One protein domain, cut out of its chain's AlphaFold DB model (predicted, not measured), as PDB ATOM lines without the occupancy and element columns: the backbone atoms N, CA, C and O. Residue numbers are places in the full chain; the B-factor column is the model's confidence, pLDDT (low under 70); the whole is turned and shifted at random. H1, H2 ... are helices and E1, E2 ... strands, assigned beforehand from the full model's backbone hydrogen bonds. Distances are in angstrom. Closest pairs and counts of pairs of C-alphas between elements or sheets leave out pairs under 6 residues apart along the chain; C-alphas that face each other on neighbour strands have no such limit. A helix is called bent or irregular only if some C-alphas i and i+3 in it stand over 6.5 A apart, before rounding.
ATOM      1  N   GLY A  37     133.076 158.296 148.997       86.62
ATOM      2  CA  GLY A  37     132.321 157.082 148.664       86.62
ATOM      3  C   GLY A  37     132.611 156.464 147.289       86.62
ATOM      4  O   GLY A  37     132.132 155.374 146.998       86.62
ATOM      5  N   ASP A  38     133.366 157.143 146.434       90.38
ATOM      6  CA  ASP A  38     133.779 156.702 145.103       90.38
ATOM      7  C   ASP A  38     135.276 156.361 145.008       90.38
ATOM      8  O   ASP A  38     135.730 155.881 143.966       90.38
ATOM      9  N   ASP A  39     136.037 156.542 146.092       96.94
ATOM     10  CA  ASP A  39     137.469 156.265 146.104       96.94
ATOM     11  C   ASP A  39     137.770 154.766 145.985       96.94
ATOM     12  O   ASP A  39     137.156 153.915 146.636       96.94
ATOM     13  N   ILE A  40     138.807 154.440 145.210       97.69
ATOM     14  CA  ILE A  40     139.439 153.117 145.211       97.69
ATOM     15  C   ILE A  40     140.701 153.208 146.068       97.69
ATOM     16  O   ILE A  40     141.679 153.851 145.687       97.69
ATOM     17  N   VAL A  41     140.687 152.565 147.236       97.62
ATOM     18  CA  VAL A  41     141.698 152.791 148.279       97.62
ATOM     19  C   VAL A  41     142.672 151.622 148.366       97.62
ATOM     20  O   VAL A  41     142.304 150.504 148.723       97.62
ATOM     21  N   ALA A  42     143.944 151.892 148.088       97.50
ATOM     22  CA  ALA A  42     145.015 150.918 148.248       97.50
ATOM     23  C   ALA A  42     145.454 150.820 149.717       97.50
ATOM     24  O   ALA A  42     145.912 151.799 150.307       97.50
ATOM     25  N   VAL A  43     145.393 149.622 150.296       97.81
ATOM     26  CA  VAL A  43     145.948 149.321 151.621       97.81
ATOM     27  C   VAL A  43     147.196 148.469 151.439       97.81
ATOM     28  O   VAL A  43     147.125 147.258 151.216       97.81
ATOM     29  N   LYS A  44     148.359 149.123 151.509       97.62
ATOM     30  CA  LYS A  44     149.645 148.449 151.341       97.62
ATOM     31  C   LYS A  44     150.045 147.705 152.612       97.62
ATOM     32  O   LYS A  44     150.186 148.317 153.669       97.62
ATOM     33  N   VAL A  45     150.275 146.400 152.505       97.69
ATOM     34  CA  VAL A  45     150.723 145.554 153.618       97.69
ATOM     35  C   VAL A  45     151.605 144.428 153.100       97.69
ATOM     36  O   VAL A  45     151.395 143.906 152.015       97.69
ATOM     37  N   HIS A  46     152.605 144.043 153.887       96.44
ATOM     38  CA  HIS A  46     153.473 142.925 153.552       96.44
ATOM     39  C   HIS A  46     152.753 141.595 153.819       96.44
ATOM     40  O   HIS A  46     152.466 141.276 154.975       96.44
ATOM     41  N   PHE A  47     152.521 140.785 152.782       97.25
ATOM     42  CA  PHE A  47     151.746 139.538 152.899       97.25
ATOM     43  C   PHE A  47     152.492 138.355 153.532       97.25
ATOM     44  O   PHE A  47     151.895 137.322 153.819       97.25
ATOM     45  N   GLY A  48     153.795 138.497 153.765       95.94
ATOM     46  CA  GLY A  48     154.640 137.431 154.305       95.94
ATOM     47  C   GLY A  48     155.352 136.661 153.201       95.94
ATOM     48  O   GLY A  48     155.295 137.033 152.042       95.94
ATOM     49  N   GLU A  49     156.062 135.611 153.574       95.50
ATOM     50  CA  GLU A  49     156.757 134.702 152.662       95.50
ATOM     51  C   GLU A  49     156.347 133.276 153.034       95.50
ATOM     52  O   GLU A  49     155.968 133.027 154.183       95.50
ATOM     53  N   ARG A  50     156.418 132.320 152.104       92.88
ATOM     54  CA  ARG A  50     156.133 130.919 152.447       92.88
ATOM     55  C   ARG A  50     156.994 130.461 153.628       92.88
ATOM     56  O   ARG A  50     158.220 130.534 153.586       92.88
ATOM     57  N   GLY A  51     156.331 129.954 154.667       89.62
ATOM     58  CA  GLY A  51     156.974 129.405 155.860       89.62
ATOM     59  C   GLY A  51     157.296 130.416 156.964       89.62
ATOM     60  O   GLY A  51     157.846 130.001 157.981       89.62
ATOM     61  N   ASN A  52     156.958 131.703 156.809       90.06
ATOM     62  CA  ASN A  52     157.016 132.667 157.911       90.06
ATOM     63  C   ASN A  52     155.621 133.013 158.447       90.06
ATOM     64  O   ASN A  52     154.618 132.759 157.791       90.06
ATOM     65  N   ASP A  53     155.570 133.580 159.650       91.19
ATOM     66  CA  ASP A  53     154.351 134.036 160.335       91.19
ATOM     67  C   ASP A  53     154.518 135.441 160.951       91.19
ATOM     68  O   ASP A  53     153.690 135.907 161.731       91.19
ATOM     69  N   SER A  54     155.592 136.146 160.581       93.81
ATOM     70  CA  SER A  54     155.947 137.470 161.105       93.81
ATOM     71  C   SER A  54     155.185 138.631 160.454       93.81
ATOM     72  O   SER A  54     155.455 139.798 160.753       93.81
ATOM     73  N   TYR A  55     154.241 138.338 159.559       96.12
ATOM     74  CA  TYR A  55     153.363 139.329 158.949       96.12
ATOM     75  C   TYR A  55     152.258 139.777 159.912       96.12
ATOM     76  O   TYR A  55     151.902 139.101 160.880       96.12
ATOM     77  N   VAL A  56     151.677 140.947 159.639       95.81
ATOM     78  CA  VAL A  56     150.515 141.417 160.398       95.81
ATOM     79  C   VAL A  56     149.351 140.474 160.124       95.81
ATOM     80  O   VAL A  56     148.988 140.261 158.972       95.81
ATOM     81  N   SER A  57     148.750 139.936 161.187       96.38
ATOM     82  CA  SER A  57     147.606 139.035 161.061       96.38
ATOM     83  C   SER A  57     146.504 139.660 160.182       96.38
ATOM     84  O   SER A  57     146.031 140.757 160.505       96.38
ATOM     85  N   PRO A  58     146.032 138.962 159.134       97.44
ATOM     86  CA  PRO A  58     144.978 139.458 158.244       97.44
ATOM     87  C   PRO A  58     143.677 139.821 158.970       97.44
ATOM     88  O   PRO A  58     142.970 140.748 158.581       97.44
ATOM     89  N   VAL A  59     143.389 139.147 160.090       97.38
ATOM     90  CA  VAL A  59     142.231 139.443 160.948       97.38
ATOM     91  C   VAL A  59     142.319 140.852 161.546       97.38
ATOM     92  O   VAL A  59     141.301 141.517 161.714       97.38
ATOM     93  N   LEU A  60     143.528 141.334 161.852       97.00
ATOM     94  CA  LEU A  60     143.734 142.702 162.334       97.00
ATOM     95  C   LEU A  60     143.602 143.716 161.194       97.00
ATOM     96  O   LEU A  60     142.975 144.757 161.381       97.00
ATOM     97  N   VAL A  61     144.134 143.388 160.012       98.12
ATOM     98  CA  VAL A  61     144.024 144.224 158.804       98.12
ATOM     99  C   VAL A  61     142.563 144.451 158.419       98.12
ATOM    100  O   VAL A  61     142.195 145.572 158.073       98.12
ATOM    101  N   ARG A  62     141.702 143.437 158.578       98.31
ATOM    102  CA  ARG A  62     140.263 143.554 158.311       98.31
ATOM    103  C   ARG A  62     139.619 144.758 159.005       98.31
ATOM    104  O   ARG A  62     138.782 145.420 158.410       98.31
ATOM    105  N   HIS A  63     140.018 145.089 160.233       97.44
ATOM    106  CA  HIS A  63     139.441 146.235 160.945       97.44
ATOM    107  C   HIS A  63     139.737 147.583 160.276       97.44
ATOM    108  O   HIS A  63     138.908 148.486 160.364       97.44
ATOM    109  N   VAL A  64     140.879 147.706 159.591       97.31
ATOM    110  CA  VAL A  64     141.203 148.870 158.751       97.31
ATOM    111  C   VAL A  64     140.334 148.861 157.495       97.31
ATOM    112  O   VAL A  64     139.752 149.881 157.147       97.31
ATOM    113  N   ILE A  65     140.189 147.701 156.850       98.00
ATOM    114  CA  ILE A  65     139.393 147.544 155.625       98.00
ATOM    115  C   ILE A  65     137.925 147.900 155.843       98.00
ATOM    116  O   ILE A  65     137.367 148.672 155.066       98.00
ATOM    117  N   GLU A  66     137.300 147.384 156.901       96.94
ATOM    118  CA  GLU A  66     135.901 147.708 157.197       96.94
ATOM    119  C   GLU A  66     135.744 149.197 157.531       96.94
ATOM    120  O   GLU A  66     134.785 149.820 157.085       96.94
ATOM    121  N   ARG A  67     136.717 149.807 158.228       95.94
ATOM    122  CA  ARG A  67     136.667 151.241 158.543       95.94
ATOM    123  C   ARG A  67     136.785 152.120 157.296       95.94
ATOM    124  O   ARG A  67     136.087 153.120 157.195       95.94
ATOM    125  N   ILE A  68     137.607 151.725 156.321       96.50
ATOM    126  CA  ILE A  68     137.652 152.384 155.007       96.50
ATOM    127  C   ILE A  68     136.311 152.212 154.293       96.50
ATOM    128  O   ILE A  68     135.754 153.181 153.792       96.50
ATOM    129  N   ARG A  69     135.745 151.002 154.287       95.19
ATOM    130  CA  ARG A  69     134.461 150.718 153.633       95.19
ATOM    131  C   ARG A  69     133.289 151.502 154.230       95.19
ATOM    132  O   ARG A  69     132.370 151.850 153.497       95.19
ATOM    133  N   GLU A  70     133.314 151.813 155.525       94.25
ATOM    134  CA  GLU A  70     132.299 152.655 156.181       94.25
ATOM    135  C   GLU A  70     132.214 154.075 155.588       94.25
ATOM    136  O   GLU A  70     131.151 154.688 155.660       94.25
ATOM    137  N   SER A  71     133.276 154.573 154.941       92.12
ATOM    138  CA  SER A  71     133.248 155.837 154.179       92.12
ATOM    139  C   SER A  71     132.556 155.727 152.808       92.12
ATOM    140  O   SER A  71     132.369 156.725 152.119       92.12
ATOM    141  N   GLY A  72     132.176 154.512 152.397       93.75
ATOM    142  CA  GLY A  72     131.661 154.186 151.065       93.75
ATOM    143  C   GLY A  72     132.746 153.800 150.055       93.75
ATOM    144  O   GLY A  72     132.423 153.218 149.024       93.75
ATOM    145  N   ALA A  73     134.020 154.058 150.364       96.81
ATOM    146  CA  ALA A  73     135.144 153.728 149.500       96.81
ATOM    147  C   ALA A  73     135.292 152.213 149.238       96.81
ATOM    148  O   ALA A  73     134.839 151.355 150.004       96.81
ATOM    149  N   SER A  74     136.004 151.884 148.160       97.50
ATOM    150  CA  SER A  74     136.306 150.522 147.711       97.50
ATOM    151  C   SER A  74     137.767 150.148 148.001       97.50
ATOM    152  O   SER A  74     138.643 150.395 147.167       97.50
ATOM    153  N   PRO A  75     138.077 149.555 149.172       98.06
ATOM    154  CA  PRO A  75     139.443 149.179 149.518       98.06
ATOM    155  C   PRO A  75     139.916 147.904 148.808       98.06
ATOM    156  O   PRO A  75     139.144 146.960 148.625       98.06
ATOM    157  N   PHE A  76     141.214 147.835 148.521       98.62
ATOM    158  CA  PHE A  76     141.924 146.621 148.115       98.62
ATOM    159  C   PHE A  76     143.264 146.501 148.848       98.62
ATOM    160  O   PHE A  76     143.872 147.497 149.239       98.62
ATOM    161  N   LEU A  77     143.734 145.272 149.042       98.75
ATOM    162  CA  LEU A  77     145.042 144.987 149.618       98.75
ATOM    163  C   LEU A  77     146.101 144.921 148.523       98.75
ATOM    164  O   LEU A  77     145.888 144.282 147.493       98.75
ATOM    165  N   THR A  78     147.259 145.528 148.773       98.44
ATOM    166  CA  THR A  78     148.357 145.547 147.802       98.44
ATOM    167  C   THR A  78     149.723 145.332 148.430       98.44
ATOM    168  O   THR A  78     149.991 145.738 149.558       98.44
ATOM    169  N   ASP A  79     150.614 144.752 147.635       97.62
ATOM    170  CA  ASP A  79     152.063 144.763 147.832       97.62
ATOM    171  C   ASP A  79     152.736 144.817 146.446       97.62
ATOM    172  O   ASP A  79     152.055 144.876 145.418       97.62
ATOM    173  N   THR A  80     154.065 144.826 146.417       97.25
ATOM    174  CA  THR A  80     154.894 144.760 145.203       97.25
ATOM    175  C   THR A  80     155.766 143.512 145.234       97.25
ATOM    176  O   THR A  80     156.188 143.077 146.307       97.25
ATOM    177  N   ASN A  81     156.071 142.951 144.070       97.44
ATOM    178  CA  ASN A  81     156.917 141.772 143.963       97.44
ATOM    179  C   ASN A  81     158.353 142.034 144.443       97.44
ATOM    180  O   ASN A  81     158.909 143.133 144.337       97.44
ATOM    181  N   THR A  82     158.973 140.991 144.990       94.75
ATOM    182  CA  THR A  82     160.336 141.045 145.519       94.75
ATOM    183  C   THR A  82     161.365 140.955 144.398       94.75
ATOM    184  O   THR A  82     161.190 140.219 143.435       94.75
ATOM    185  N   LEU A  83     162.495 141.656 144.549       91.25
ATOM    186  CA  LEU A  83     163.628 141.545 143.614       91.25
ATOM    187  C   LEU A  83     164.424 140.244 143.788       91.25
ATOM    188  O   LEU A  83     165.184 139.854 142.906       91.25
ATOM    189  N   TYR A  84     164.302 139.610 144.952       87.38
ATOM    190  CA  TYR A  84     164.947 138.340 145.244       87.38
ATOM    191  C   TYR A  84     164.045 137.167 144.863       87.38
ATOM    192  O   TYR A  84     162.818 137.284 144.820       87.38
ATOM    193  N   TYR A  85     164.679 136.018 144.637       85.44
ATOM    194  CA  TYR A  85     163.978 134.762 144.410       85.44
ATOM    195  C   TYR A  85     163.228 134.332 145.671       85.44
ATOM    196  O   TYR A  85     163.806 134.234 146.752       85.44
ATOM    197  N   GLY A  86     161.937 134.070 145.508       90.44
ATOM    198  CA  GLY A  86     161.014 133.700 146.572       90.44
ATOM    199  C   GLY A  86     159.609 133.532 146.008       90.44
ATOM    200  O   GLY A  86     159.375 133.745 144.821       90.44
ATOM    201  N   SER A  87     158.651 133.180 146.849       94.88
ATOM    202  CA  SER A  87     157.249 133.004 146.463       94.88
ATOM    203  C   SER A  87     156.527 134.311 146.118       94.88
ATOM    204  O   SER A  87     155.383 134.281 145.693       94.88
ATOM    205  N   ARG A  88     157.205 135.458 146.232       96.12
ATOM    206  CA  ARG A  88     156.692 136.783 145.856       96.12
ATOM    207  C   ARG A  88     157.427 137.441 144.691       96.12
ATOM    208  O   ARG A  88     157.350 138.652 144.513       96.12
ATOM    209  N   HIS A  89     158.172 136.663 143.909       95.94
ATOM    210  CA  HIS A  89     158.937 137.187 142.773       95.94
ATOM    211  C   HIS A  89     158.060 137.550 141.559       95.94
ATOM    212  O   HIS A  89     158.491 138.314 140.698       95.94
ATOM    213  N   ASN A  90     156.845 137.004 141.469       97.00
ATOM    214  CA  ASN A  90     155.841 137.344 140.463       97.00
ATOM    215  C   ASN A  90     154.449 137.370 141.106       97.00
ATOM    216  O   ASN A  90     154.224 136.730 142.135       97.00
ATOM    217  N   SER A  91     153.504 138.060 140.469       97.88
ATOM    218  CA  SER A  91     152.196 138.322 141.077       97.88
ATOM    219  C   SER A  91     151.338 137.076 141.295       97.88
ATOM    220  O   SER A  91     150.545 137.059 142.230       97.88
ATOM    221  N   VAL A  92     151.475 136.038 140.463       97.94
ATOM    222  CA  VAL A  92     150.668 134.811 140.590       97.94
ATOM    223  C   VAL A  92     151.047 134.077 141.873       97.94
ATOM    224  O   VAL A  92     150.192 133.847 142.728       97.94
ATOM    225  N   ASP A  93     152.339 133.803 142.051       97.75
ATOM    226  CA  ASP A  93     152.845 133.114 143.242       97.75
ATOM    227  C   ASP A  93     152.695 133.984 144.500       97.75
ATOM    228  O   ASP A  93     152.440 133.478 145.598       97.75
ATOM    229  N   HIS A  94     152.809 135.308 144.342       98.06
ATOM    230  CA  HIS A  94     152.641 136.264 145.430       98.06
ATOM    231  C   HIS A  94     151.208 136.234 145.969       98.06
ATOM    232  O   HIS A  94     151.012 136.138 147.180       98.06
ATOM    233  N   ILE A  95     150.203 136.254 145.086       98.25
ATOM    234  CA  ILE A  95     148.795 136.139 145.483       98.25
ATOM    235  C   ILE A  95     148.538 134.788 146.157       98.25
ATOM    236  O   ILE A  95     147.896 134.757 147.204       98.25
ATOM    237  N   GLU A  96     149.074 133.684 145.623       98.12
ATOM    238  CA  GLU A  96     148.949 132.368 146.265       98.12
ATOM    239  C   GLU A  96     149.536 132.387 147.685       98.12
ATOM    240  O   GLU A  96     148.911 131.925 148.637       98.12
ATOM    241  N   THR A  97     150.710 132.994 147.850       97.75
ATOM    242  CA  THR A  97     151.370 133.147 149.153       97.75
ATOM    243  C   THR A  97     150.546 133.998 150.112       97.75
ATOM    244  O   THR A  97     150.382 133.629 151.273       97.75
ATOM    245  N   ALA A  98     149.972 135.103 149.635       98.06
ATOM    246  CA  ALA A  98     149.094 135.951 150.429       98.06
ATOM    247  C   ALA A  98     147.846 135.186 150.900       98.06
ATOM    248  O   ALA A  98     147.496 135.244 152.079       98.06
ATOM    249  N   ILE A  99     147.211 134.413 150.012       97.94
ATOM    250  CA  ILE A  99     146.046 133.580 150.339       97.94
ATOM    251  C   ILE A  99     146.409 132.519 151.384       97.94
ATOM    252  O   ILE A  99     145.698 132.386 152.380       97.94
ATOM    253  N   LEU A 100     147.532 131.812 151.214       97.19
ATOM    254  CA  LEU A 100     148.011 130.812 152.179       97.19
ATOM    255  C   LEU A 100     148.306 131.420 153.557       97.19
ATOM    256  O   LEU A 100     148.073 130.776 154.577       97.19
ATOM    257  N   ASN A 101     148.749 132.677 153.591       97.75
ATOM    258  CA  ASN A 101     148.965 133.449 154.814       97.75
ATOM    259  C   ASN A 101     147.676 134.081 155.381       97.75
ATOM    260  O   ASN A 101     147.715 134.812 156.371       97.75
ATOM    261  N   GLY A 102     146.519 133.786 154.784       97.31
ATOM    262  CA  GLY A 102     145.204 134.192 155.274       97.31
ATOM    263  C   GLY A 102     144.736 135.566 154.799       97.31
ATOM    264  O   GLY A 102     143.771 136.085 155.356       97.31
ATOM    265  N   PHE A 103     145.375 136.169 153.794       98.44
ATOM    266  CA  PHE A 103     144.923 137.427 153.178       98.44
ATOM    267  C   PHE A 103     143.831 137.229 152.114       98.44
ATOM    268  O   PHE A 103     143.518 138.155 151.368       98.44
ATOM    269  N   ASP A 104     143.231 136.038 152.047       97.19
ATOM    270  CA  ASP A 104     142.049 135.782 151.227       97.19
ATOM    271  C   ASP A 104     140.913 136.769 151.553       97.19
ATOM    272  O   ASP A 104     140.736 137.189 152.706       97.19
ATOM    273  N   TYR A 105     140.105 137.103 150.542       97.88
ATOM    274  CA  TYR A 105     138.984 138.036 150.664       97.88
ATOM    275  C   TYR A 105     138.052 137.682 151.832       97.88
ATOM    276  O   TYR A 105     137.612 138.565 152.568       97.88
ATOM    277  N   SER A 106     137.750 136.396 152.030       97.50
ATOM    278  CA  SER A 106     136.839 135.927 153.083       97.50
ATOM    279  C   SER A 106     137.328 136.267 154.499       97.50
ATOM    280  O   SER A 106     136.515 136.515 155.401       97.50
ATOM    281  N   VAL A 107     138.647 136.350 154.684       98.12
ATOM    282  CA  VAL A 107     139.295 136.660 155.959       98.12
ATOM    283  C   VAL A 107     139.561 138.156 156.072       98.12
ATOM    284  O   VAL A 107     139.054 138.790 157.000       98.12
ATOM    285  N   ALA A 108     140.313 138.725 155.129       97.94
ATOM    286  CA  ALA A 108     140.799 140.100 155.203       97.94
ATOM    287  C   ALA A 108     139.750 141.145 154.787       97.94
ATOM    288  O   ALA A 108     139.868 142.318 155.131       97.94
ATOM    289  N   GLY A 109     138.703 140.719 154.076       97.62
ATOM    290  CA  GLY A 109     137.574 141.558 153.689       97.62
ATOM    291  C   GLY A 109     137.806 142.418 152.447       97.62
ATOM    292  O   GLY A 109     136.959 143.262 152.171       97.62
ATOM    293  N   ALA A 110     138.903 142.239 151.709       98.31
ATOM    294  CA  ALA A 110     139.240 143.022 150.518       98.31
ATOM    295  C   ALA A 110     139.956 142.172 149.450       98.31
ATOM    296  O   ALA A 110     140.597 141.177 149.797       98.31
ATOM    297  N   PRO A 111     139.851 142.537 148.157       98.31
ATOM    298  CA  PRO A 111     140.560 141.853 147.082       98.31
ATOM    299  C   PRO A 111     142.065 142.137 147.137       98.31
ATOM    300  O   PRO A 111     142.489 143.184 147.627       98.31
ATOM    301  N   LEU A 112     142.859 141.214 146.594       98.44
ATOM    302  CA  LEU A 112     144.306 141.351 146.440       98.44
ATOM    303  C   LEU A 112     144.636 141.860 145.035       98.44
ATOM    304  O   LEU A 112     144.191 141.278 144.046       98.44
ATOM    305  N   ILE A 113     145.438 142.919 144.945       98.19
ATOM    306  CA  ILE A 113     145.981 143.437 143.685       98.19
ATOM    307  C   ILE A 113     147.465 143.721 143.903       98.19
ATOM    308  O   ILE A 113     147.825 144.465 144.807       98.19
ATOM    309  N   ILE A 114     148.336 143.129 143.085       98.19
ATOM    310  CA  ILE A 114     149.777 143.398 143.136       98.19
ATOM    311  C   ILE A 114     150.091 144.593 142.231       98.19
ATOM    312  O   ILE A 114     149.739 144.585 141.049       98.19
ATOM    313  N   ALA A 115     150.720 145.628 142.792       97.00
ATOM    314  CA  ALA A 115     150.819 146.944 142.154       97.00
ATOM    315  C   ALA A 115     151.768 146.976 140.944       97.00
ATOM    316  O   ALA A 115     151.518 147.691 139.975       97.00
ATOM    317  N   ASP A 116     152.807 146.138 140.944       96.75
ATOM    318  CA  ASP A 116     153.896 146.197 139.964       96.75
ATOM    319  C   ASP A 116     153.742 145.216 138.786       96.75
ATOM    320  O   ASP A 116     154.694 144.929 138.053       96.75
ATOM    321  N   GLY A 117     152.514 144.750 138.544       96.38
ATOM    322  CA  GLY A 117     152.151 143.926 137.389       96.38
ATOM    323  C   GLY A 117     152.603 142.468 137.492       96.38
ATOM    324  O   GLY A 117     153.264 142.053 138.440       96.38
ATOM    325  N   LEU A 118     152.248 141.643 136.499       96.94
ATOM    326  CA  LEU A 118     152.439 140.183 136.573       96.94
ATOM    327  C   LEU A 118     153.890 139.760 136.848       96.94
ATOM    328  O   LEU A 118     154.116 138.837 137.626       96.94
ATOM    329  N   HIS A 119     154.852 140.469 136.256       95.44
ATOM    330  CA  HIS A 119     156.285 140.183 136.370       95.44
ATOM    331  C   HIS A 119     157.048 141.167 137.273       95.44
ATOM    332  O   HIS A 119     158.273 141.139 137.281       95.44
ATOM    333  N   GLY A 120     156.356 142.055 137.994       94.00
ATOM    334  CA  GLY A 120     156.993 142.993 138.923       94.00
ATOM    335  C   GLY A 120     157.763 144.152 138.277       94.00
ATOM    336  O   GLY A 120     158.653 144.724 138.911       94.00
ATOM    337  N   ASN A 121     157.461 144.480 137.018       94.56
ATOM    338  CA  ASN A 121     158.195 145.467 136.217       94.56
ATOM    339  C   ASN A 121     157.413 146.760 135.956       94.56
ATOM    340  O   ASN A 121     157.956 147.665 135.323       94.56
ATOM    341  N   ASN A 122     156.156 146.861 136.396       96.19
ATOM    342  CA  ASN A 122     155.411 148.105 136.251       96.19
ATOM    343  C   ASN A 122     155.944 149.114 137.267       96.19
ATOM    344  O   ASN A 122     155.963 148.851 138.466       96.19
ATOM    345  N   GLU A 123     156.390 150.261 136.771       95.50
ATOM    346  CA  GLU A 123     156.883 151.362 137.586       95.50
ATOM    347  C   GLU A 123     156.583 152.697 136.899       95.50
ATOM    348  O   GLU A 123     156.454 152.779 135.674       95.50
ATOM    349  N   VAL A 124     156.491 153.757 137.696       95.88
ATOM    350  CA  VAL A 124     156.353 155.137 137.230       95.88
ATOM    351  C   VAL A 124     157.416 156.015 137.878       95.88
ATOM    352  O   VAL A 124     157.729 155.887 139.061       95.88
ATOM    353  N   THR A 125     157.985 156.937 137.105       96.06
ATOM    354  CA  THR A 125     158.946 157.911 137.633       96.06
ATOM    355  C   THR A 125     158.192 159.058 138.294       96.06
ATOM    356  O   THR A 125     157.468 159.795 137.627       96.06
ATOM    357  N   VAL A 126     158.389 159.227 139.598       94.81
ATOM    358  CA  VAL A 126     157.763 160.281 140.400       94.81
ATOM    359  C   VAL A 126     158.824 161.311 140.791       94.81
ATOM    360  O   VAL A 126     159.857 160.938 141.361       94.81
ATOM    361  N   PRO A 127     158.614 162.606 140.498       94.38
ATOM    362  CA  PRO A 127     159.515 163.651 140.956       94.38
ATOM    363  C   PRO A 127     159.440 163.786 142.480       94.38
ATOM    364  O   PRO A 127     158.367 163.750 143.080       94.38
ATOM    365  N   VAL A 128     160.594 163.977 143.105       91.81
ATOM    366  CA  VAL A 128     160.730 164.334 144.518       91.81
ATOM    367  C   VAL A 128     161.425 165.699 144.630       91.81
ATOM    368  O   VAL A 128     161.564 166.428 143.645       91.81
ATOM    369  N   LYS A 129     161.805 166.106 145.846       89.25
ATOM    370  CA  LYS A 129     162.428 167.415 146.084       89.25
ATOM    371  C   LYS A 129     163.728 167.579 145.286       89.25
ATOM    372  O   LYS A 129     164.446 166.615 145.038       89.25
ATOM    373  N   GLU A 130     164.017 168.832 144.929       84.75
ATOM    374  CA  GLU A 130     165.313 169.264 144.380       84.75
ATOM    375  C   GLU A 130     165.715 168.568 143.066       84.75
ATOM    376  O   GLU A 130     166.872 168.214 142.858       84.75
ATOM    377  N   GLY A 131     164.758 168.357 142.154       84.88
ATOM    378  CA  GLY A 131     165.037 167.819 140.813       84.88
ATOM    379  C   GLY A 131     165.417 166.334 140.785       84.88
ATOM    380  O   GLY A 131     165.782 165.814 139.734       84.88
ATOM    381  N   THR A 132     165.316 165.642 141.920       89.56
ATOM    382  CA  THR A 132     165.502 164.192 142.007       89.56
ATOM    383  C   THR A 132     164.192 163.482 141.660       89.56
ATOM    384  O   THR A 132     163.108 164.014 141.887       89.56
ATOM    385  N   SER A 133     164.267 162.263 141.127       91.06
ATOM    386  CA  SER A 133     163.099 161.414 140.876       91.06
ATOM    387  C   SER A 133     163.316 160.003 141.411       91.06
ATOM    388  O   SER A 133     164.438 159.500 141.384       91.06
ATOM    389  N   VAL A 134     162.239 159.349 141.838       93.50
ATOM    390  CA  VAL A 134     162.234 157.941 142.262       93.50
ATOM    391  C   VAL A 134     161.353 157.118 141.330       93.50
ATOM    392  O   VAL A 134     160.384 157.638 140.781       93.50
ATOM    393  N   ARG A 135     161.671 155.835 141.150       90.81
ATOM    394  CA  ARG A 135     160.778 154.901 140.456       90.81
ATOM    395  C   ARG A 135     159.870 154.250 141.485       90.81
ATOM    396  O   ARG A 135     160.348 153.538 142.368       90.81
ATOM    397  N   LEU A 136     158.588 154.579 141.411       90.56
ATOM    398  CA  LEU A 136     157.552 154.017 142.257       90.56
ATOM    399  C   LEU A 136     156.943 152.820 141.531       90.56
ATOM    400  O   LEU A 136     156.476 152.954 140.402       90.56
ATOM    401  N   LYS A 137     156.987 151.675 142.196       88.50
ATOM    402  CA  LYS A 137     156.266 150.463 141.826       88.50
ATOM    403  C   LYS A 137     154.877 150.463 142.449       88.50
ATOM    404  O   LYS A 137     154.792 150.876 143.633       88.50
TER     405      LYS A 137
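What this domain is: This is residues 37 to 137 of the 137 residues of the protein "Truncated ferredoxin" of Methanothermobacter sp. CaT2 (UniProt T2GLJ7). A small parallel sheet of E1, E2 and E3 is covered on one face by H1 and H2, with the short H3 packed on H1, while E4 and E5 form a separate hairpin arm that reaches away from this body. The printed part has 101 residues with three named helices and five named strands, in the order E1 H1 E2 H2 H3 E3 E4 E5. The sheet runs E1 E2 E3, all parallel, and E4 and E5 are antiparallel; the class is mixed, helices and strands. The whole is compact, with a radius of gyration of the C-alphas of 14.7 A and spans of 42 by 37 by 22 A.

Where its parts are: E1, residues 40 to 44, begins at C-alpha 40 (139.439, 153.117, 145.211) and is 12.8 A long. H1, residues 58 to 69, is 16.1 A long, and E2, residues 74 to 79, is 16.8 A long. H2, residues 91 to 103, measures 14.1 A and is irregular, with C-alphas 100 and 103 7.4 A apart. H3 is residues 105 to 108, and E3 is residues 112 to 114, 6.7 A long. E4, residues 124 to 127, is 9.8 A long; E5, residues 133 to 136, is 9.3 A long and ends at C-alpha 136 (157.552, 154.017, 142.257).

How they stand to each other: In the sheet, N 43 and O 76 of E1 and E2 are 2.8 A apart, and N 113 and O 77 of E3 and E2 2.9 A, both within hydrogen-bond range. E1, H1, E2 and E2, H2 H3, E3 are strand-helix-strand units, parallel neighbour strands joined through helices, with right-handed crossovers. H1 is on the sheet over E2, at a height of 8.6 A, slantwise to the strands at 34 degrees to E2 on the local plane. H2, on the same face, lies over E2 and E3; this gives two layers, helices on one face of a sheet. H1 and H2 only just touch, only at their ends, with 3 pairs of C-alphas within 8 A, the closest being Pro 58 and Phe 103 at 5.5 A. H3 touches H1, the closest C-alphas being Arg 62 and Ala 108 at 4.7 A, and only grazes the sheet. In the hairpin E4 and E5, N 124 and O 136 are 2.8 A apart, within hydrogen-bond range. O i to N i+4 pairs are within range in 6 of 8 in H1 and 8 of 9 in H2; H3 is too short for one.

The domain as a whole: The C-alphas of Ser 106 and Glu 130, 44.7 A apart, are the two farthest apart. The links E1 to H1 and E2 to H2 are long. The printed part has no cut, and no printed residue is under 70 in pLDDT.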